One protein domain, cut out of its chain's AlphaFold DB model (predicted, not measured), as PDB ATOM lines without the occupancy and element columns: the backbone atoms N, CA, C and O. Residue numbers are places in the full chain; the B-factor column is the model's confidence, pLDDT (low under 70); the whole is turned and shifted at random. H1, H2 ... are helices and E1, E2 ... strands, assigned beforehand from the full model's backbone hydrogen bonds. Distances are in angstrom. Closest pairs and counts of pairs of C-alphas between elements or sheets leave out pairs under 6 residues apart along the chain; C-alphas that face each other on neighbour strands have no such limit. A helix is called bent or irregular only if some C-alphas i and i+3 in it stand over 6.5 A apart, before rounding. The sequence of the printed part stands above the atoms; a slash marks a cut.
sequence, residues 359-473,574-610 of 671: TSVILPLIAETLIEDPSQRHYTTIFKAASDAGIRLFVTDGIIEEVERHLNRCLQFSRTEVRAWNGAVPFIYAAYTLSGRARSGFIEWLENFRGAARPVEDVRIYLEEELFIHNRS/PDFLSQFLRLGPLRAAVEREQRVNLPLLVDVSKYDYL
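Overview. This is residues 359 to 473 and 574 to 610 of the 671 residues of an uncharacterized protein of Streptomyces griseorubiginosus (UniProt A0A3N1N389). This is an elongated body of crossed helices with H1 in its middle: H3, H4, H5 and H6 make the larger end, and H2, H7 and H8 the other. A small sheet of E1 and E2 lies beside H6, and the unnamed stretch of residues 590 to 610 runs back from H8 past H1 toward H4. The 152 printed residues hold, in order, H1 H2 E1 H3 H4 H5 H6 E2 H7 H8; the class is mostly helix and the sheet is parallel. The whole is compact, with a radius of gyration of the C-alphas of 16.4 A, and spans 54 by 32 by 23 A.

Along the chain. Find C-alpha 359 at (4.761, -7.750, -8.151); H1 runs from there to residue 368, 14.4 A. H2 is residues 378 to 388, 15.3 A, and strand E1 is 392 to 395. At C-alpha 397, (7.078, -17.248, -13.520), you enter H3, residues 397 to 415, the longest helix at 27.2 A. Next come H4, 427 to 434, and H5, 439 to 446, which is only just irregular: C-alphas 440 and 443 are 7.0 A apart. H6 is 455 to 467, 17.0 A, and E2 is 469 to 471. After the cut, H7 is 574 to 583, 14.4 A, and H8 is 586 to 589, ending at C-alpha 589, (-1.363, -19.793, 17.426).

Arrangement. Start at H1. It touches H2 about perpendicular, 74 degrees, with C-alphas of Leu 365 and Tyr 379 closest at 5.8 A. It touches H4 at a shallow tilt of 21 degrees, the same way, closest at Ala 367 and Ile 428, C-alphas 6.0 A apart. H3, with residues 399 to 403 alone, touches H1 at a steep tilt of 51 degrees; the closest C-alphas, of Thr 359 and Ile 399, are 5.8 A apart. H3 touches H5, opposite ways at a shallow tilt of 22 degrees, closest at the C-alphas of Ser 414 and Arg 439, 6.9 A. H3 and H6 touch, only just about perpendicular at 71 degrees, closest at the C-alphas of Glu 404 and Val 456, 5.8 A. E1, H3 H4 H5 H6 and E2 form a strand-helix-strand unit, two parallel neighbour strands with helices between; look for N 395 and O 470, 2.9 A apart. H7 touches H2 at a steep tilt of 52 degrees, closest at the C-alphas of Ile 382 and Ser 578, 5.9 A. H8 is close to H2 but not clearly touching, C-alphas of Ala 385 and Leu 586 being 7.7 A apart. Every O i to N i+4 pair is within hydrogen-bond range in H2, H3, H4, H6 and H7, but 5 of 6 in H1 and 2 of 4 in H5; H8 is too short for such a pair.

Size, cuts and confidence. The two farthest C-alphas, of Ala 420 and Ala 588, are 54.4 A apart. Residues 474 to 573 are not printed, and C-alphas 473 and 574 are 21.4 A apart across the cut. The link H3 to H4 is long, 11 residues. Mean pLDDT of the printed part is 82.0; residues 584 to 598 and 600 to 610 are under 70.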
ATOM      1  N   THR A 359       3.557  -8.597  -8.172       90.50
ATOM      2  CA  THR A 359       4.761  -7.750  -8.151       90.50
ATOM      3  C   THR A 359       4.537  -6.483  -7.326       90.50
ATOM      4  O   THR A 359       5.442  -6.061  -6.601       90.50
ATOM      5  N   SER A 360       3.325  -5.909  -7.351       86.19
ATOM      6  CA  SER A 360       2.983  -4.728  -6.545       86.19
ATOM      7  C   SER A 360       3.169  -4.930  -5.036       86.19
ATOM      8  O   SER A 360       3.398  -3.954  -4.330       86.19
ATOM      9  N   VAL A 361       3.143  -6.171  -4.541       88.44
ATOM     10  CA  VAL A 361       3.311  -6.513  -3.119       88.44
ATOM     11  C   VAL A 361       4.722  -7.018  -2.805       88.44
ATOM     12  O   VAL A 361       5.268  -6.716  -1.742       88.44
ATOM     13  N   ILE A 362       5.359  -7.718  -3.749       92.25
ATOM     14  CA  ILE A 362       6.746  -8.191  -3.604       92.25
ATOM     15  C   ILE A 362       7.728  -7.018  -3.502       92.25
ATOM     16  O   ILE A 362       8.663  -7.054  -2.703       92.25
ATOM     17  N   LEU A 363       7.526  -5.959  -4.290       91.00
ATOM     18  CA  LEU A 363       8.425  -4.805  -4.265       91.00
ATOM     19  C   LEU A 363       8.451  -4.103  -2.889       91.00
ATOM     20  O   LEU A 363       9.552  -3.857  -2.390       91.00
ATOM     21  N   PRO A 364       7.311  -3.825  -2.223       87.62
ATOM     22  CA  PRO A 364       7.295  -3.400  -0.824       87.62
ATOM     23  C   PRO A 364       8.046  -4.338   0.132       87.62
ATOM     24  O   PRO A 364       8.831  -3.849   0.939       87.62
ATOM     25  N   LEU A 365       7.888  -5.665   0.016       89.38
ATOM     26  CA  LEU A 365       8.615  -6.633   0.858       89.38
ATOM     27  C   LEU A 365      10.139  -6.497   0.708       89.38
ATOM     28  O   LEU A 365      10.866  -6.478   1.701       89.38
ATOM     29  N   ILE A 366      10.631  -6.328  -0.523       91.94
ATOM     30  CA  ILE A 366      12.055  -6.067  -0.781       91.94
ATOM     31  C   ILE A 366      12.466  -4.703  -0.208       91.94
ATOM     32  O   ILE A 366      13.522  -4.586   0.418       91.94
ATOM     33  N   ALA A 367      11.643  -3.666  -0.385       88.38
ATOM     34  CA  ALA A 367      11.927  -2.326   0.127       88.38
ATOM     35  C   ALA A 367      12.039  -2.291   1.663       88.38
ATOM     36  O   ALA A 367      12.888  -1.578   2.197       88.38
ATOM     37  N   GLU A 368      11.256  -3.091   2.388       88.00
ATOM     38  CA  GLU A 368      11.312  -3.152   3.854       88.00
ATOM     39  C   GLU A 368      12.628  -3.707   4.412       88.00
ATOM     40  O   GLU A 368      12.972  -3.424   5.563       88.00
ATOM     41  N   THR A 369      13.435  -4.401   3.602       91.19
ATOM     42  CA  THR A 369      14.806  -4.796   3.991       91.19
ATOM     43  C   THR A 369      15.715  -3.588   4.257       91.19
ATOM     44  O   THR A 369      16.740  -3.699   4.937       91.19
ATOM     45  N   LEU A 370      15.337  -2.403   3.760       88.44
ATOM     46  CA  LEU A 370      16.047  -1.146   3.983       88.44
ATOM     47  C   LEU A 370      15.730  -0.511   5.342       88.44
ATOM     48  O   LEU A 370      16.523   0.309   5.815       88.44
ATOM     49  N   ILE A 371      14.607  -0.884   5.962       84.81
ATOM     50  CA  ILE A 371      14.118  -0.329   7.226       84.81
ATOM     51  C   ILE A 371      14.869  -0.984   8.386       84.81
ATOM     52  O   ILE A 371      14.820  -2.198   8.560       84.81
ATOM     53  N   GLU A 372      15.570  -0.195   9.202       81.81
ATOM     54  CA  GLU A 372      16.371  -0.724  10.319       81.81
ATOM     55  C   GLU A 372      15.511  -1.221  11.488       81.81
ATOM     56  O   GLU A 372      15.862  -2.219  12.109       81.81
ATOM     57  N   ASP A 373      14.393  -0.547  11.768       79.69
ATOM     58  CA  ASP A 373      13.465  -0.907  12.840       79.69
ATOM     59  C   ASP A 373      12.485  -1.996  12.367       79.69
ATOM     60  O   ASP A 373      11.619  -1.714  11.533       79.69
ATOM     61  N   PRO A 374      12.560  -3.233  12.897       78.25
ATOM     62  CA  PRO A 374      11.646  -4.303  12.508       78.25
ATOM     63  C   PRO A 374      10.174  -3.978  12.782       78.25
ATOM     64  O   PRO A 374       9.307  -4.516  12.102       78.25
ATOM     65  N   SER A 375       9.874  -3.091  13.742       71.56
ATOM     66  CA  SER A 375       8.495  -2.718  14.073       71.56
ATOM     67  C   SER A 375       7.811  -1.877  12.992       71.56
ATOM     68  O   SER A 375       6.587  -1.796  12.984       71.56
ATOM     69  N   GLN A 376       8.585  -1.308  12.061       74.69
ATOM     70  CA  GLN A 376       8.099  -0.522  10.923       74.69
ATOM     71  C   GLN A 376       8.028  -1.343   9.623       74.69
ATOM     72  O   GLN A 376       7.709  -0.801   8.567       74.69
ATOM     73  N   ARG A 377       8.348  -2.645   9.673       83.06
ATOM     74  CA  ARG A 377       8.291  -3.560   8.522       83.06
ATOM     75  C   ARG A 377       6.914  -4.219   8.430       83.06
ATOM     76  O   ARG A 377       6.730  -5.389   8.784       83.06
ATOM     77  N   HIS A 378       5.926  -3.417   8.055       81.50
ATOM     78  CA  HIS A 378       4.509  -3.762   8.004       81.50
ATOM     79  C   HIS A 378       4.216  -4.970   7.095       81.50
ATOM     80  O   HIS A 378       3.603  -5.935   7.554       81.50
ATOM     81  N   TYR A 379       4.698  -4.968   5.850       84.75
ATOM     82  CA  TYR A 379       4.531  -6.063   4.891       84.75
ATOM     83  C   TYR A 379       5.182  -7.352   5.386       84.75
ATOM     84  O   TYR A 379       4.537  -8.395   5.442       84.75
ATOM     85  N   THR A 380       6.437  -7.275   5.817       87.62
ATOM     86  CA  THR A 380       7.205  -8.410   6.337       87.62
ATOM     87  C   THR A 380       6.468  -9.056   7.504       87.62
ATOM     88  O   THR A 380       6.337 -10.275   7.571       87.62
ATOM     89  N   THR A 381       5.932  -8.228   8.405       85.62
ATOM     90  CA  THR A 381       5.169  -8.683   9.570       85.62
ATOM     91  C   THR A 381       3.875  -9.389   9.161       85.62
ATOM     92  O   THR A 381       3.567 -10.445   9.710       85.62
ATOM     93  N   ILE A 382       3.133  -8.851   8.186       85.56
ATOM     94  CA  ILE A 382       1.893  -9.463   7.679       85.56
ATOM     95  C   ILE A 382       2.174 -10.810   7.017       85.56
ATOM     96  O   ILE A 382       1.516 -11.794   7.342       85.56
ATOM     97  N   PHE A 383       3.135 -10.868   6.096       87.62
ATOM     98  CA  PHE A 383       3.399 -12.070   5.302       87.62
ATOM     99  C   PHE A 383       4.043 -13.183   6.127       87.62
ATOM    100  O   PHE A 383       3.679 -14.348   5.971       87.62
ATOM    101  N   LYS A 384       4.904 -12.828   7.087       86.25
ATOM    102  CA  LYS A 384       5.388 -13.788   8.080       86.25
ATOM    103  C   LYS A 384       4.233 -14.354   8.904       86.25
ATOM    104  O   LYS A 384       4.100 -15.566   9.014       86.25
ATOM    105  N   ALA A 385       3.355 -13.490   9.409       81.62
ATOM    106  CA  ALA A 385       2.203 -13.923  10.188       81.62
ATOM    107  C   ALA A 385       1.188 -14.739   9.364       81.62
ATOM    108  O   ALA A 385       0.515 -15.604   9.917       81.62
ATOM    109  N   ALA A 386       1.093 -14.497   8.052       82.94
ATOM    110  CA  ALA A 386       0.315 -15.320   7.129       82.94
ATOM    111  C   ALA A 386       0.893 -16.738   7.013       82.94
ATOM    112  O   ALA A 386       0.150 -17.709   7.160       82.94
ATOM    113  N   SER A 387       2.209 -16.850   6.814       84.25
ATOM    114  CA  SER A 387       2.914 -18.136   6.754       84.25
ATOM    115  C   SER A 387       2.810 -18.902   8.080       84.25
ATOM    116  O   SER A 387       2.395 -20.061   8.093       84.25
ATOM    117  N   ASP A 388       3.040 -18.225   9.212       79.81
ATOM    118  CA  ASP A 388       2.894 -18.791  10.564       79.81
ATOM    119  C   ASP A 388       1.452 -19.271  10.841       79.81
ATOM    120  O   ASP A 388       1.227 -20.201  11.615       79.81
ATOM    121  N   ALA A 389       0.461 -18.654  10.189       75.69
ATOM    122  CA  ALA A 389      -0.946 -19.040  10.256       75.69
ATOM    123  C   ALA A 389      -1.330 -20.180   9.287       75.69
ATOM    124  O   ALA A 389      -2.500 -20.570   9.250       75.69
ATOM    125  N   GLY A 390      -0.381 -20.722   8.515       78.75
ATOM    126  CA  GLY A 390      -0.595 -21.831   7.579       78.75
ATOM    127  C   GLY A 390      -1.101 -21.425   6.191       78.75
ATOM    128  O   GLY A 390      -1.577 -22.284   5.446       78.75
ATOM    129  N   ILE A 391      -1.028 -20.140   5.826       84.88
ATOM    130  CA  ILE A 391      -1.339 -19.668   4.466       84.88
ATOM    131  C   ILE A 391      -0.153 -19.985   3.552       84.88
ATOM    132  O   ILE A 391       0.986 -19.642   3.864       84.88
ATOM    133  N   ARG A 392      -0.422 -20.610   2.401       90.62
ATOM    134  CA  ARG A 392       0.602 -20.917   1.396       90.62
ATOM    135  C   ARG A 392       0.688 -19.781   0.388       90.62
ATOM    136  O   ARG A 392      -0.310 -19.419  -0.235       90.62
ATOM    137  N   LEU A 393       1.884 -19.230   0.236       94.19
ATOM    138  CA  LEU A 393       2.156 -18.098  -0.641       94.19
ATOM    139  C   LEU A 393       2.814 -18.590  -1.931       94.19
ATOM    140  O   LEU A 393       3.760 -19.379  -1.886       94.19
ATOM    141  N   PHE A 394       2.319 -18.112  -3.070       97.06
ATOM    142  CA  PHE A 394       2.775 -18.502  -4.399       97.06
ATOM    143  C   PHE A 394       3.071 -17.294  -5.289       97.06
ATOM    144  O   PHE A 394       2.502 -16.221  -5.107       97.06
ATOM    145  N   VAL A 395       3.922 -17.484  -6.292       97.50
ATOM    146  CA  VAL A 395       4.150 -16.561  -7.417       97.50
ATOM    147  C   VAL A 395       4.202 -17.349  -8.720       97.50
ATOM    148  O   VAL A 395       4.550 -18.528  -8.709       97.50
ATOM    149  N   THR A 396       3.859 -16.707  -9.836       97.56
ATOM    150  CA  THR A 396       4.031 -17.268 -11.185       97.56
ATOM    151  C   THR A 396       5.376 -16.854 -11.782       97.56
ATOM    152  O   THR A 396       5.986 -15.869 -11.355       97.56
ATOM    153  N   ASP A 397       5.829 -17.570 -12.815       95.69
ATOM    154  CA  ASP A 397       7.078 -17.248 -13.520       95.69
ATOM    155  C   ASP A 397       7.068 -15.822 -14.098       95.69
ATOM    156  O   ASP A 397       8.085 -15.126 -14.057       95.69
ATOM    157  N   GLY A 398       5.906 -15.353 -14.569       94.12
ATOM    158  CA  GLY A 398       5.734 -13.990 -15.071       94.12
ATOM    159  C   GLY A 398       5.993 -12.918 -14.008       94.12
ATOM    160  O   GLY A 398       6.677 -11.931 -14.274       94.12
ATOM    161  N   ILE A 399       5.534 -13.146 -12.774       95.62
ATOM    162  CA  ILE A 399       5.766 -12.233 -11.645       95.62
ATOM    163  C   ILE A 399       7.243 -12.205 -11.241       95.62
ATOM    164  O   ILE A 399       7.786 -11.132 -10.966       95.62
ATOM    165  N   ILE A 400       7.923 -13.356 -11.251       96.94
ATOM    166  CA  ILE A 400       9.372 -13.427 -11.003       96.94
ATOM    167  C   ILE A 400      10.127 -12.630 -12.081       96.94
ATOM    168  O   ILE A 400      11.016 -11.837 -11.756       96.94
ATOM    169  N   GLU A 401       9.747 -12.784 -13.356       95.12
ATOM    170  CA  GLU A 401      10.311 -12.009 -14.467       95.12
ATOM    171  C   GLU A 401      10.082 -10.496 -14.279       95.12
ATOM    172  O   GLU A 401      10.988  -9.696 -14.517       95.12
ATOM    173  N   GLU A 402       8.903 -10.074 -13.824       93.38
ATOM    174  CA  GLU A 402       8.594  -8.661 -13.580       93.38
ATOM    175  C   GLU A 402       9.399  -8.047 -12.437       93.38
ATOM    176  O   GLU A 402       9.927  -6.937 -12.580       93.38
ATOM    177  N   VAL A 403       9.544  -8.777 -11.329       95.25
ATOM    178  CA  VAL A 403      10.390  -8.360 -10.204       95.25
ATOM    179  C   VAL A 403      11.833  -8.207 -10.678       95.25
ATOM    180  O   VAL A 403      12.440  -7.156 -10.460       95.25
ATOM    181  N   GLU A 404      12.372  -9.197 -11.396       95.94
ATOM    182  CA  GLU A 404      13.727  -9.132 -11.950       95.94
ATOM    183  C   GLU A 404      13.904  -7.923 -12.873       95.94
ATOM    184  O   GLU A 404      14.849  -7.146 -12.696       95.94
ATOM    185  N   ARG A 405      12.974  -7.710 -13.811       93.06
ATOM    186  CA  ARG A 405      13.028  -6.587 -14.753       93.06
ATOM    187  C   ARG A 405      12.993  -5.246 -14.034       93.06
ATOM    188  O   ARG A 405      13.706  -4.322 -14.437       93.06
ATOM    189  N   HIS A 406      12.208  -5.122 -12.965       91.62
ATOM    190  CA  HIS A 406      12.180  -3.912 -12.142       91.62
ATOM    191  C   HIS A 406      13.505  -3.686 -11.410       91.62
ATOM    192  O   HIS A 406      14.038  -2.574 -11.429       91.62
ATOM    193  N   LEU A 407      14.092  -4.732 -10.824       94.44
ATOM    194  CA  LEU A 407      15.412  -4.661 -10.191       94.44
ATOM    195  C   LEU A 407      16.513  -4.299 -11.207       94.44
ATOM    196  O   LEU A 407      17.366  -3.453 -10.929       94.44
ATOM    197  N   ASN A 408      16.460  -4.856 -12.417       93.62
ATOM    198  CA  ASN A 408      17.370  -4.507 -13.506       93.62
ATOM    199  C   ASN A 408      17.187  -3.049 -13.967       93.62
ATOM    200  O   ASN A 408      18.169  -2.337 -14.190       93.62
ATOM    201  N   ARG A 409      15.946  -2.553 -14.031       90.81
ATOM    202  CA  ARG A 409      15.658  -1.135 -14.298       90.81
ATOM    203  C   ARG A 409      16.266  -0.227 -13.225       90.81
ATOM    204  O   ARG A 409      16.821   0.819 -13.559       90.81
ATOM    205  N   CYS A 410      16.220  -0.629 -11.953       91.62
ATOM    206  CA  CYS A 410      16.876   0.102 -10.865       91.62
ATOM    207  C   CYS A 410      18.405   0.114 -11.015       91.62
ATOM    208  O   CYS A 410      19.029   1.146 -10.785       91.62
ATOM    209  N   LEU A 411      19.010  -0.996 -11.451       92.12
ATOM    210  CA  LEU A 411      20.447  -1.079 -11.736       92.12
ATOM    211  C   LEU A 411      20.867  -0.173 -12.905       92.12
ATOM    212  O   LEU A 411      21.917   0.467 -12.867       92.12
ATOM    213  N   GLN A 412      20.054  -0.103 -13.960       90.56
ATOM    214  CA  GLN A 412      20.293   0.818 -15.074       90.56
ATOM    215  C   GLN A 412      20.176   2.276 -14.622       90.56
ATOM    216  O   GLN A 412      21.053   3.085 -14.935       90.56
ATOM    217  N   PHE A 413      19.148   2.598 -13.831       89.75
ATOM    218  CA  PHE A 413      18.992   3.920 -13.225       89.75
ATOM    219  C   PHE A 413      20.204   4.280 -12.359       89.75
ATOM    220  O   PHE A 413      20.785   5.350 -12.519       89.75
ATOM    221  N   SER A 414      20.663   3.369 -11.496       89.12
ATOM    222  CA  SER A 414      21.794   3.627 -10.599       89.12
ATOM    223  C   SER A 414      23.097   3.917 -11.349       89.12
ATOM    224  O   SER A 414      23.938   4.630 -10.807       89.12
ATOM    225  N   ARG A 415      23.249   3.433 -12.590       87.38
ATOM    226  CA  ARG A 415      24.411   3.666 -13.471       87.38
ATOM    227  C   ARG A 415      24.274   4.878 -14.400       87.38
ATOM    228  O   ARG A 415      25.261   5.269 -15.012       87.38
ATOM    229  N   THR A 416      23.081   5.456 -14.517       86.25
ATOM    230  CA  THR A 416      22.784   6.563 -15.439       86.25
ATOM    231  C   THR A 416      22.696   7.877 -14.672       86.25
ATOM    232  O   THR A 416      22.131   7.915 -13.583       86.25
ATOM    233  N   GLU A 417      23.206   8.986 -15.204       81.75
ATOM    234  CA  GLU A 417      22.992  10.295 -14.569       81.75
ATOM    235  C   GLU A 417      21.488  10.579 -14.390       81.75
ATOM    236  O   GLU A 417      20.694  10.337 -15.299       81.75
ATOM    237  N   VAL A 418      21.081  11.100 -13.223       81.25
ATOM    238  CA  VAL A 418      19.654  11.253 -12.856       81.25
ATOM    239  C   VAL A 418      18.890  12.081 -13.899       81.25
ATOM    240  O   VAL A 418      17.772  11.729 -14.279       81.25
ATOM    241  N   ARG A 419      19.528  13.134 -14.424       78.62
ATOM    242  CA  ARG A 419      18.980  14.018 -15.468       78.62
ATOM    243  C   ARG A 419      18.871  13.355 -16.836       78.62
ATOM    244  O   ARG A 419      17.990  13.714 -17.610       78.62
ATOM    245  N   ALA A 420      19.752  12.401 -17.127       81.94
ATOM    246  CA  ALA A 420      19.771  11.672 -18.390       81.94
ATOM    247  C   ALA A 420      18.749  10.522 -18.422       81.94
ATOM    248  O   ALA A 420      18.442  10.000 -19.491       81.94
ATOM    249  N   TRP A 421      18.204  10.123 -17.268       84.62
ATOM    250  CA  TRP A 421      17.159   9.109 -17.212       84.62
ATOM    251  C   TRP A 421      15.862   9.614 -17.841       84.62
ATOM    252  O   TRP A 421      15.329  10.649 -17.433       84.62
ATOM    253  N   ASN A 422      15.299   8.850 -18.775       77.81
ATOM    254  CA  ASN A 422      13.976   9.121 -19.323       77.81
ATOM    255  C   ASN A 422      12.907   8.327 -18.548       77.81
ATOM    256  O   ASN A 422      13.000   7.107 -18.428       77.81
ATOM    257  N   GLY A 423      11.901   9.021 -18.012       74.88
ATOM    258  CA  GLY A 423      10.835   8.435 -17.189       74.88
ATOM    259  C   GLY A 423      10.998   8.632 -15.674       74.88
ATOM    260  O   GLY A 423      11.881   9.363 -15.211       74.88
ATOM    261  N   ALA A 424      10.104   8.001 -14.908       75.81
ATOM    262  CA  ALA A 424      10.048   8.087 -13.445       75.81
ATOM    263  C   ALA A 424      11.183   7.309 -12.757       75.81
ATOM    264  O   ALA A 424      11.723   6.348 -13.323       75.81
ATOM    265  N   VAL A 425      11.526   7.723 -11.531       82.56
ATOM    266  CA  VAL A 425      12.476   7.009 -10.666       82.56
ATOM    267  C   VAL A 425      11.876   5.641 -10.302       82.56
ATOM    268  O   VAL A 425      10.736   5.594  -9.842       82.56
ATOM    269  N   PRO A 426      12.589   4.519 -10.518       86.50
ATOM    270  CA  PRO A 426      12.086   3.200 -10.144       86.50
ATOM    271  C   PRO A 426      11.831   3.072  -8.634       86.50
ATOM    272  O   PRO A 426      12.675   3.464  -7.832       86.50
ATOM    273  N   PHE A 427      10.707   2.455  -8.256       85.25
ATOM    274  CA  PHE A 427      10.236   2.324  -6.867       85.25
ATOM    275  C   PHE A 427      11.303   1.842  -5.866       85.25
ATOM    276  O   PHE A 427      11.509   2.470  -4.833       85.25
ATOM    277  N   ILE A 428      12.029   0.760  -6.173       88.94
ATOM    278  CA  ILE A 428      13.018   0.189  -5.239       88.94
ATOM    279  C   ILE A 428      14.203   1.140  -5.057       88.94
ATOM    280  O   ILE A 428      14.712   1.306  -3.950       88.94
ATOM    281  N   TYR A 429      14.621   1.803  -6.136       89.38
ATOM    282  CA  TYR A 429      15.673   2.805  -6.051       89.38
ATOM    283  C   TYR A 429      15.210   4.025  -5.243       89.38
ATOM    284  O   TYR A 429      15.959   4.521  -4.405       89.38
ATOM    285  N   ALA A 430      13.962   4.466  -5.425       83.75
ATOM    286  CA  ALA A 430      13.372   5.531  -4.620       83.75
ATOM    287  C   ALA A 430      13.357   5.175  -3.123       83.75
ATOM    288  O   ALA A 430      13.819   5.969  -2.303       83.75
ATOM    289  N   ALA A 431      12.917   3.964  -2.764       83.19
ATOM    290  CA  ALA A 431      12.956   3.472  -1.387       83.19
ATOM    291  C   ALA A 431      14.390   3.432  -0.826       83.19
ATOM    292  O   ALA A 431      14.633   3.847   0.310       83.19
ATOM    293  N   TYR A 432      15.363   3.003  -1.637       88.94
ATOM    294  CA  TYR A 432      16.776   2.995  -1.263       88.94
ATOM    295  C   TYR A 432      17.305   4.406  -0.978       88.94
ATOM    296  O   TYR A 432      17.925   4.628   0.064       88.94
ATOM    297  N   THR A 433      17.019   5.379  -1.844       85.12
ATOM    298  CA  THR A 433      17.404   6.780  -1.627       85.12
ATOM    299  C   THR A 433      16.737   7.361  -0.379       85.12
ATOM    300  O   THR A 433      17.417   7.980   0.440       85.12
ATOM    301  N   LEU A 434      15.442   7.100  -0.177       78.06
ATOM    302  CA  LEU A 434      14.689   7.548   1.000       78.06
ATOM    303  C   LEU A 434      15.197   6.937   2.312       78.06
ATOM    304  O   LEU A 434      15.102   7.564   3.362       78.06
ATOM    305  N   SER A 435      15.815   5.752   2.267       82.69
ATOM    306  CA  SER A 435      16.502   5.174   3.433       82.69
ATOM    307  C   SER A 435      17.781   5.933   3.832       82.69
ATOM    308  O   SER A 435      18.431   5.600   4.825       82.69
ATOM    309  N   GLY A 436      18.171   6.949   3.053       82.31
ATOM    310  CA  GLY A 436      19.352   7.768   3.286       82.31
ATOM    311  C   GLY A 436      20.658   7.048   2.962       82.31
ATOM    312  O   GLY A 436      21.713   7.483   3.424       82.31
ATOM    313  N   ARG A 437      20.636   5.945   2.203       86.88
ATOM    314  CA  ARG A 437      21.831   5.165   1.825       86.88
ATOM    315  C   ARG A 437      22.538   5.734   0.591       86.88
ATOM    316  O   ARG A 437      21.939   6.415  -0.234       86.88
ATOM    317  N   ALA A 438      23.841   5.468   0.480       83.81
ATOM    318  CA  ALA A 438      24.675   5.984  -0.605       83.81
ATOM    319  C   ALA A 438      24.400   5.245  -1.915       83.81
ATOM    320  O   ALA A 438      24.331   4.013  -1.920       83.81
ATOM    321  N   ARG A 439      24.361   5.978  -3.032       83.50
ATOM    322  CA  ARG A 439      24.220   5.412  -4.381       83.50
ATOM    323  C   ARG A 439      25.264   4.340  -4.705       83.50
ATOM    324  O   ARG A 439      24.935   3.344  -5.342       83.50
ATOM    325  N   SER A 440      26.498   4.513  -4.232       83.44
ATOM    326  CA  SER A 440      27.588   3.547  -4.423       83.44
ATOM    327  C   SER A 440      27.289   2.167  -3.828       83.44
ATOM    328  O   SER A 440      27.707   1.167  -4.400       83.44
ATOM    329  N   GLY A 441      26.531   2.104  -2.729       88.62
ATOM    330  CA  GLY A 441      26.144   0.848  -2.077       88.62
ATOM    331  C   GLY A 441      24.924   0.161  -2.695       88.62
ATOM    332  O   GLY A 441      24.564  -0.929  -2.262       88.62
ATOM    333  N   PHE A 442      24.266   0.773  -3.690       92.31
ATOM    334  CA  PHE A 442      23.032   0.217  -4.255       92.31
ATOM    335  C   PHE A 442      23.269  -1.140  -4.925       92.31
ATOM    336  O   PHE A 442      22.465  -2.051  -4.760       92.31
ATOM    337  N   ILE A 443      24.375  -1.279  -5.663       92.19
ATOM    338  CA  ILE A 443      24.701  -2.514  -6.390       92.19
ATOM    339  C   ILE A 443      24.978  -3.654  -5.406       92.19
ATOM    340  O   ILE A 443      24.391  -4.716  -5.553       92.19
ATOM    341  N   GLU A 444      25.794  -3.408  -4.379       93.56
ATOM    342  CA  GLU A 444      26.086  -4.385  -3.320       93.56
ATOM    343  C   GLU A 444      24.811  -4.813  -2.579       93.56
ATOM    344  O   GLU A 444      24.596  -5.990  -2.315       93.56
ATOM    345  N   TRP A 445      23.909  -3.872  -2.289       94.88
ATOM    346  CA  TRP A 445      22.620  -4.212  -1.688       94.88
ATOM    347  C   TRP A 445      21.734  -5.043  -2.632       94.88
ATOM    348  O   TRP A 445      21.060  -5.964  -2.171       94.88
ATOM    349  N   LEU A 446      21.754  -4.757  -3.938       94.12
ATOM    350  CA  LEU A 446      20.968  -5.466  -4.952       94.12
ATOM    351  C   LEU A 446      21.405  -6.931  -5.135       94.12
ATOM    352  O   LEU A 446      20.571  -7.774  -5.469       94.12
ATOM    353  N   GLU A 447      22.684  -7.236  -4.899       93.75
ATOM    354  CA  GLU A 447      23.252  -8.590  -5.003       93.75
ATOM    355  C   GLU A 447      22.622  -9.589  -4.021       93.75
ATOM    356  O   GLU A 447      22.661 -10.787  -4.282       93.75
ATOM    357  N   ASN A 448      21.961  -9.113  -2.957       94.25
ATOM    358  CA  ASN A 448      21.191  -9.975  -2.051       94.25
ATOM    359  C   ASN A 448      19.939 -10.584  -2.708       94.25
ATOM    360  O   ASN A 448      19.397 -11.552  -2.187       94.25
ATOM    361  N   PHE A 449      19.462 -10.016  -3.822       94.81
ATOM    362  CA  PHE A 449      18.221 -10.443  -4.487       94.81
ATOM    363  C   PHE A 449      18.454 -10.982  -5.897       94.81
ATOM    364  O   PHE A 449      17.684 -11.809  -6.374       94.81
ATOM    365  N   ARG A 450      19.475 -10.474  -6.605       93.69
ATOM    366  CA  ARG A 450      19.814 -10.930  -7.959       93.69
ATOM    367  C   ARG A 450      21.303 -10.819  -8.266       93.69
ATOM    368  O   ARG A 450      21.909  -9.763  -8.084       93.69
ATOM    369  N   GLY A 451      21.869 -11.874  -8.841       90.75
ATOM    370  CA  GLY A 451      23.209 -11.882  -9.412       90.75
ATOM    371  C   GLY A 451      23.230 -11.487 -10.891       90.75
ATOM    372  O   GLY A 451      22.212 -11.223 -11.529       90.75
ATOM    373  N   ALA A 452      24.430 -11.444 -11.474       88.81
ATOM    374  CA  ALA A 452      24.607 -11.118 -12.893       88.81
ATOM    375  C   ALA A 452      24.391 -12.317 -13.836       88.81
ATOM    376  O   ALA A 452      24.106 -12.122 -15.014       88.81
ATOM    377  N   ALA A 453      24.564 -13.547 -13.338       91.81
ATOM    378  CA  ALA A 453      24.593 -14.749 -14.170       91.81
ATOM    379  C   ALA A 453      23.204 -15.367 -14.394       91.81
ATOM    380  O   ALA A 453      22.899 -15.779 -15.512       91.81
ATOM    381  N   ARG A 454      22.377 -15.457 -13.343       94.12
ATOM    382  CA  ARG A 454      21.042 -16.074 -13.395       94.12
ATOM    383  C   ARG A 454      20.018 -15.252 -12.595       94.12
ATOM    384  O   ARG A 454      19.401 -15.777 -11.679       94.12
ATOM    385  N   PRO A 455      19.794 -13.980 -12.961       94.00
ATOM    386  CA  PRO A 455      19.048 -13.043 -12.122       94.00
ATOM    387  C   PRO A 455      17.603 -13.471 -11.825       94.00
ATOM    388  O   PRO A 455      17.134 -13.252 -10.719       94.00
ATOM    389  N   VAL A 456      16.905 -14.099 -12.778       95.56
ATOM    390  CA  VAL A 456      15.526 -14.596 -12.574       95.56
ATOM    391  C   VAL A 456      15.496 -15.735 -11.551       95.56
ATOM    392  O   VAL A 456      14.637 -15.769 -10.678       95.56
ATOM    393  N   GLU A 457      16.465 -16.647 -11.636       96.50
ATOM    394  CA  GLU A 457      16.592 -17.774 -10.709       96.50
ATOM    395  C   GLU A 457      16.996 -17.301  -9.310       96.50
ATOM    396  O   GLU A 457      16.464 -17.790  -8.320       96.50
ATOM    397  N   ASP A 458      17.890 -16.316  -9.227       97.19
ATOM    398  CA  ASP A 458      18.315 -15.733  -7.955       97.19
ATOM    399  C   ASP A 458      17.126 -15.059  -7.238       97.19
ATOM    400  O   ASP A 458      16.936 -15.266  -6.040       97.19
ATOM    401  N   VAL A 459      16.260 -14.345  -7.977       97.44
ATOM    402  CA  VAL A 459      15.011 -13.783  -7.426       97.44
ATOM    403  C   VAL A 459      14.087 -14.897  -6.939       97.44
ATOM    404  O   VAL A 459      13.552 -14.797  -5.839       97.44
ATOM    405  N   ARG A 460      13.910 -15.971  -7.718       97.69
ATOM    406  CA  ARG A 460      13.087 -17.124  -7.318       97.69
ATOM    407  C   ARG A 460      13.578 -17.737  -6.004       97.69
ATOM    408  O   ARG A 460      12.764 -17.978  -5.119       97.69
ATOM    409  N   ILE A 461      14.889 -17.960  -5.879       97.44
ATOM    410  CA  ILE A 461      15.518 -18.509  -4.671       97.44
ATOM    411  C   ILE A 461      15.294 -17.571  -3.482       97.44
ATOM    412  O   ILE A 461      14.858 -18.027  -2.434       97.44
ATOM    413  N   TYR A 462      15.508 -16.262  -3.654       97.00
ATOM    414  CA  TYR A 462      15.263 -15.281  -2.594       97.00
ATOM    415  C   TYR A 462      13.804 -15.304  -2.105       97.00
ATOM    416  O   TYR A 462      13.554 -15.332  -0.901       97.00
ATOM    417  N   LEU A 463      12.829 -15.314  -3.021       96.50
ATOM    418  CA  LEU A 463      11.409 -15.362  -2.654       96.50
ATOM    419  C   LEU A 463      11.061 -16.639  -1.874       96.50
ATOM    420  O   LEU A 463      10.305 -16.576  -0.905       96.50
ATOM    421  N   GLU A 464      11.633 -17.776  -2.267       96.19
ATOM    422  CA  GLU A 464      11.385 -19.071  -1.637       96.19
ATOM    423  C   GLU A 464      12.064 -19.201  -0.264       96.19
ATOM    424  O   GLU A 464      11.411 -19.597   0.702       96.19
ATOM    425  N   GLU A 465      13.346 -18.847  -0.157       95.06
ATOM    426  CA  GLU A 465      14.150 -19.061   1.054       95.06
ATOM    427  C   GLU A 465      13.932 -17.979   2.121       95.06
ATOM    428  O   GLU A 465      13.851 -18.301   3.307       95.06
ATOM    429  N   GLU A 466      13.807 -16.709   1.723       92.31
ATOM    430  CA  GLU A 466      13.728 -15.583   2.667       92.31
ATOM    431  C   GLU A 466      12.285 -15.160   2.968       92.31
ATOM    432  O   GLU A 466      11.985 -14.712   4.077       92.31
ATOM    433  N   LEU A 467      11.375 -15.287   1.992       91.81
ATOM    434  CA  LEU A 467       9.981 -14.843   2.128       91.81
ATOM    435  C   LEU A 467       8.962 -15.990   2.200       91.81
ATOM    436  O   LEU A 467       7.786 -15.716   2.440       91.81
ATOM    437  N   PHE A 468       9.386 -17.250   2.040       94.25
ATOM    438  CA  PHE A 468       8.506 -18.430   2.001       94.25
ATOM    439  C   PHE A 468       7.408 -18.332   0.925       94.25
ATOM    440  O   PHE A 468       6.275 -18.778   1.119       94.25
ATOM    441  N   ILE A 469       7.737 -17.717  -0.215       96.31
ATOM    442  CA  ILE A 469       6.858 -17.564  -1.375       96.31
ATOM    443  C   ILE A 469       7.329 -18.530  -2.466       96.31
ATOM    444  O   ILE A 469       8.391 -18.349  -3.059       96.31
ATOM    445  N   HIS A 470       6.533 -19.561  -2.750       97.00
ATOM    446  CA  HIS A 470       6.920 -20.642  -3.659       97.00
ATOM    447  C   HIS A 470       6.516 -20.368  -5.112       97.00
ATOM    448  O   HIS A 470       5.499 -19.735  -5.387       97.00
ATOM    449  N   ASN A 471       7.267 -20.904  -6.074       97.19
ATOM    450  CA  ASN A 471       6.874 -20.814  -7.480       97.19
ATOM    451  C   ASN A 471       5.772 -21.836  -7.813       97.19
ATOM    452  O   ASN A 471       5.940 -23.036  -7.581       97.19
ATOM    453  N   ARG A 472       4.661 -21.367  -8.385       97.06
ATOM    454  CA  ARG A 472       3.586 -22.196  -8.937       97.06
ATOM    455  C   ARG A 472       2.872 -21.443 -10.059       97.06
ATOM    456  O   ARG A 472       2.136 -20.489  -9.798       97.06
ATOM    457  N   SER A 473       3.040 -21.928 -11.290       95.38
ATOM    458  CA  SER A 473       2.330 -21.410 -12.465       95.38
ATOM    459  C   SER A 473       0.817 -21.624 -12.363       95.38
ATOM    460  O   SER A 473       0.345 -22.548 -11.696       95.38
ATOM    461  N   PRO A 574      -3.201  -6.395   0.955       81.56
ATOM    462  CA  PRO A 574      -2.404  -6.599   2.173       81.56
ATOM    463  C   PRO A 574      -3.071  -6.038   3.441       81.56
ATOM    464  O   PRO A 574      -2.997  -6.642   4.509       81.56
ATOM    465  N   ASP A 575      -3.793  -4.925   3.311       76.69
ATOM    466  CA  ASP A 575      -4.632  -4.347   4.365       76.69
ATOM    467  C   ASP A 575      -5.712  -5.311   4.852       76.69
ATOM    468  O   ASP A 575      -5.899  -5.512   6.057       76.69
ATOM    469  N   PHE A 576      -6.418  -5.924   3.903       78.94
ATOM    470  CA  PHE A 576      -7.407  -6.940   4.202       78.94
ATOM    471  C   PHE A 576      -6.738  -8.154   4.851       78.94
ATOM    472  O   PHE A 576      -7.258  -8.651   5.843       78.94
ATOM    473  N   LEU A 577      -5.559  -8.583   4.375       80.94
ATOM    474  CA  LEU A 577      -4.784  -9.672   4.984       80.94
ATOM    475  C   LEU A 577      -4.398  -9.362   6.439       80.94
ATOM    476  O   LEU A 577      -4.518 -10.226   7.304       80.94
ATOM    477  N   SER A 578      -3.995  -8.128   6.746       80.75
ATOM    478  CA  SER A 578      -3.698  -7.705   8.121       80.75
ATOM    479  C   SER A 578      -4.934  -7.803   9.024       80.75
ATOM    480  O   SER A 578      -4.888  -8.410  10.097       80.75
ATOM    481  N   GLN A 579      -6.071  -7.253   8.583       77.25
ATOM    482  CA  GLN A 579      -7.338  -7.329   9.328       77.25
ATOM    483  C   GLN A 579      -7.815  -8.778   9.491       77.25
ATOM    484  O   GLN A 579      -8.257  -9.179  10.570       77.25
ATOM    485  N   PHE A 580      -7.644  -9.576   8.441       75.19
ATOM    486  CA  PHE A 580      -7.931 -10.998   8.404       75.19
ATOM    487  C   PHE A 580      -7.135 -11.769   9.458       75.19
ATOM    488  O   PHE A 580      -7.709 -12.477  10.284       75.19
ATOM    489  N   LEU A 581      -5.822 -11.566   9.503       76.19
ATOM    490  CA  LEU A 581      -4.934 -12.223  10.453       76.19
ATOM    491  C   LEU A 581      -5.209 -11.811  11.908       76.19
ATOM    492  O   LEU A 581      -5.156 -12.658  12.799       76.19
ATOM    493  N   ARG A 582      -5.578 -10.546  12.157       74.81
ATOM    494  CA  ARG A 582      -5.932 -10.040  13.500       74.81
ATOM    495  C   ARG A 582      -7.160 -10.720  14.106       74.81
ATOM    496  O   ARG A 582      -7.202 -10.950  15.315       74.81
ATOM    497  N   LEU A 583      -8.161 -11.027  13.284       70.31
ATOM    498  CA  LEU A 583      -9.396 -11.684  13.728       70.31
ATOM    499  C   LEU A 583      -9.308 -13.217  13.701       70.31
ATOM    500  O   LEU A 583     -10.188 -13.887  14.240       70.31
ATOM    501  N   GLY A 584      -8.253 -13.742  13.081       65.88
ATOM    502  CA  GLY A 584      -8.075 -15.133  12.699       65.88
ATOM    503  C   GLY A 584      -7.226 -16.021  13.616       65.88
ATOM    504  O   GLY A 584      -7.353 -15.946  14.839       65.88
ATOM    505  N   PRO A 585      -6.357 -16.900  13.066       52.47
ATOM    506  CA  PRO A 585      -5.729 -18.015  13.774       52.47
ATOM    507  C   PRO A 585      -4.642 -17.524  14.718       52.47
ATOM    508  O   PRO A 585      -4.293 -18.226  15.661       52.47
ATOM    509  N   LEU A 586      -4.145 -16.297  14.520       53.88
ATOM    510  CA  LEU A 586      -3.175 -15.665  15.408       53.88
ATOM    511  C   LEU A 586      -3.732 -15.434  16.819       53.88
ATOM    512  O   LEU A 586      -2.950 -15.251  17.747       53.88
ATOM    513  N   ARG A 587      -5.058 -15.504  17.026       54.56
ATOM    514  CA  ARG A 587      -5.630 -15.571  18.381       54.56
ATOM    515  C   ARG A 587      -5.293 -16.878  19.108       54.56
ATOM    516  O   ARG A 587      -5.183 -16.862  20.330       54.56
ATOM    517  N   ALA A 588      -5.145 -17.985  18.377       48.78
ATOM    518  CA  ALA A 588      -4.886 -19.316  18.929       48.78
ATOM    519  C   ALA A 588      -3.410 -19.742  18.823       48.78
ATOM    520  O   ALA A 588      -2.925 -20.450  19.699       48.78
ATOM    521  N   ALA A 589      -2.705 -19.314  17.771       44.84
ATOM    522  CA  ALA A 589      -1.363 -19.793  17.426       44.84
ATOM    523  C   ALA A 589      -0.211 -18.977  18.042       44.84
ATOM    524  O   ALA A 589       0.925 -19.443  18.061       44.84
ATOM    525  N   VAL A 590      -0.468 -17.769  18.551       43.81
ATOM    526  CA  VAL A 590       0.604 -16.895  19.042       43.81
ATOM    527  C   VAL A 590       0.913 -17.181  20.512       43.81
ATOM    528  O   VAL A 590       0.187 -16.773  21.423       43.81
ATOM    529  N   GLU A 591       2.037 -17.861  20.741       42.09
ATOM    530  CA  GLU A 591       2.673 -17.953  22.052       42.09
ATOM    531  C   GLU A 591       2.957 -16.549  22.622       42.09
ATOM    532  O   GLU A 591       3.276 -15.593  21.913       42.09
ATOM    533  N   ARG A 592       2.794 -16.429  23.943       43.66
ATOM    534  CA  ARG A 592       2.544 -15.204  24.730       43.66
ATOM    535  C   ARG A 592       3.560 -14.046  24.635       43.66
ATOM    536  O   ARG A 592       3.332 -13.044  25.307       43.66
ATOM    537  N   GLU A 593       4.607 -14.105  23.816       37.78
ATOM    538  CA  GLU A 593       5.650 -13.061  23.756       37.78
ATOM    539  C   GLU A 593       5.750 -12.303  22.422       37.78
ATOM    540  O   GLU A 593       6.234 -11.174  22.411       37.78
ATOM    541  N   GLN A 594       5.207 -12.825  21.316       42.94
ATOM    542  CA  GLN A 594       5.167 -12.110  20.033       42.94
ATOM    543  C   GLN A 594       3.729 -11.905  19.577       42.94
ATOM    544  O   GLN A 594       3.318 -12.409  18.538       42.94
ATOM    545  N   ARG A 595       2.948 -11.125  20.338       51.50
ATOM    546  CA  ARG A 595       1.706 -10.532  19.814       51.50
ATOM    547  C   ARG A 595       2.085  -9.684  18.604       51.50
ATOM    548  O   ARG A 595       2.496  -8.537  18.767       51.50
ATOM    549  N   VAL A 596       2.023 -10.296  17.424       54.88
ATOM    550  CA  VAL A 596       2.431  -9.721  16.146       54.88
ATOM    551  C   VAL A 596       1.844  -8.318  16.067       54.88
ATOM    552  O   VAL A 596       0.627  -8.134  16.156       54.88
ATOM    553  N   ASN A 597       2.714  -7.311  15.984       64.06
ATOM    554  CA  ASN A 597       2.297  -5.923  15.855       64.06
ATOM    555  C   ASN A 597       1.813  -5.682  14.425       64.06
ATOM    556  O   ASN A 597       2.455  -4.981  13.655       64.06
ATOM    557  N   LEU A 598       0.683  -6.301  14.072       69.88
ATOM    558  CA  LEU A 598       0.080  -6.129  12.763       69.88
ATOM    559  C   LEU A 598      -0.323  -4.657  12.586       69.88
ATOM    560  O   LEU A 598      -0.906  -4.073  13.519       69.88
ATOM    561  N   PRO A 599       0.003  -4.064  11.426       70.31
ATOM    562  CA  PRO A 599      -0.306  -2.675  11.121       70.31
ATOM    563  C   PRO A 599      -1.815  -2.484  10.937       70.31
ATOM    564  O   PRO A 599      -2.528  -3.384  10.482       70.31
ATOM    565  N   LEU A 600      -2.313  -1.303  11.308       68.31
ATOM    566  CA  LEU A 600      -3.727  -0.938  11.138       68.31
ATOM    567  C   LEU A 600      -4.040  -0.480   9.710       68.31
ATOM    568  O   LEU A 600      -5.179  -0.623   9.262       68.31
ATOM    569  N   LEU A 601      -3.027   0.048   9.023       67.44
ATOM    570  CA  LEU A 601      -3.061   0.497   7.641       67.44
ATOM    571  C   LEU A 601      -1.691   0.211   7.016       67.44
ATOM    572  O   LEU A 601      -0.657   0.393   7.657       67.44
ATOM    573  N   VAL A 602      -1.700  -0.272   5.786       61.97
ATOM    574  CA  VAL A 602      -0.531  -0.601   4.985       61.97
ATOM    575  C   VAL A 602      -0.546   0.317   3.771       61.97
ATOM    576  O   VAL A 602      -1.252   0.076   2.795       61.97
ATOM    577  N   ASP A 603       0.222   1.400   3.842       59.59
ATOM    578  CA  ASP A 603       0.273   2.387   2.769       59.59
ATOM    579  C   ASP A 603       1.490   2.160   1.860       59.59
ATOM    580  O   ASP A 603       2.634   2.167   2.319       59.59
ATOM    581  N   VAL A 604       1.261   1.981   0.557       49.66
ATOM    582  CA  VAL A 604       2.336   1.976  -0.462       49.66
ATOM    583  C   VAL A 604       2.627   3.367  -0.992       49.66
ATOM    584  O   VAL A 604       3.735   3.619  -1.473       49.66
ATOM    585  N   SER A 605       1.707   4.311  -0.779       49.91
ATOM    586  CA  SER A 605       1.841   5.684  -1.250       49.91
ATOM    587  C   SER A 605       3.038   6.418  -0.647       49.91
ATOM    588  O   SER A 605       3.544   7.367  -1.248       49.91
ATOM    589  N   LYS A 606       3.611   5.900   0.453       51.56
ATOM    590  CA  LYS A 606       4.899   6.345   1.012       51.56
ATOM    591  C   LYS A 606       6.026   6.389  -0.028       51.56
ATOM    592  O   LYS A 606       6.941   7.206   0.104       51.56
ATOM    593  N   TYR A 607       5.970   5.542  -1.054       49.97
ATOM    594  CA  TYR A 607       7.015   5.409  -2.072       49.97
ATOM    595  C   TYR A 607       6.523   5.675  -3.502       49.97
ATOM    596  O   TYR A 607       7.323   5.585  -4.435       49.97
ATOM    597  N   ASP A 608       5.241   6.012  -3.691       48.47
ATOM    598  CA  ASP A 608       4.609   6.051  -5.020       48.47
ATOM    599  C   ASP A 608       5.129   7.171  -5.928       48.47
ATOM    600  O   ASP A 608       4.920   7.139  -7.144       48.47
ATOM    601  N   TYR A 609       5.873   8.136  -5.389       51.78
ATOM    602  CA  TYR A 609       6.524   9.145  -6.206       51.78
ATOM    603  C   TYR A 609       7.706   9.786  -5.478       51.78
ATOM    604  O   TYR A 609       7.531  10.502  -4.495       51.78
ATOM    605  N   LEU A 610       8.919   9.548  -5.986       62.34
ATOM    606  CA  LEU A 610      10.102  10.330  -5.627       62.34
ATOM    607  C   LEU A 610      10.522  11.165  -6.845       62.34
ATOM    608  O   LEU A 610      11.039  10.598  -7.817       62.34
TER     609      LEU A 610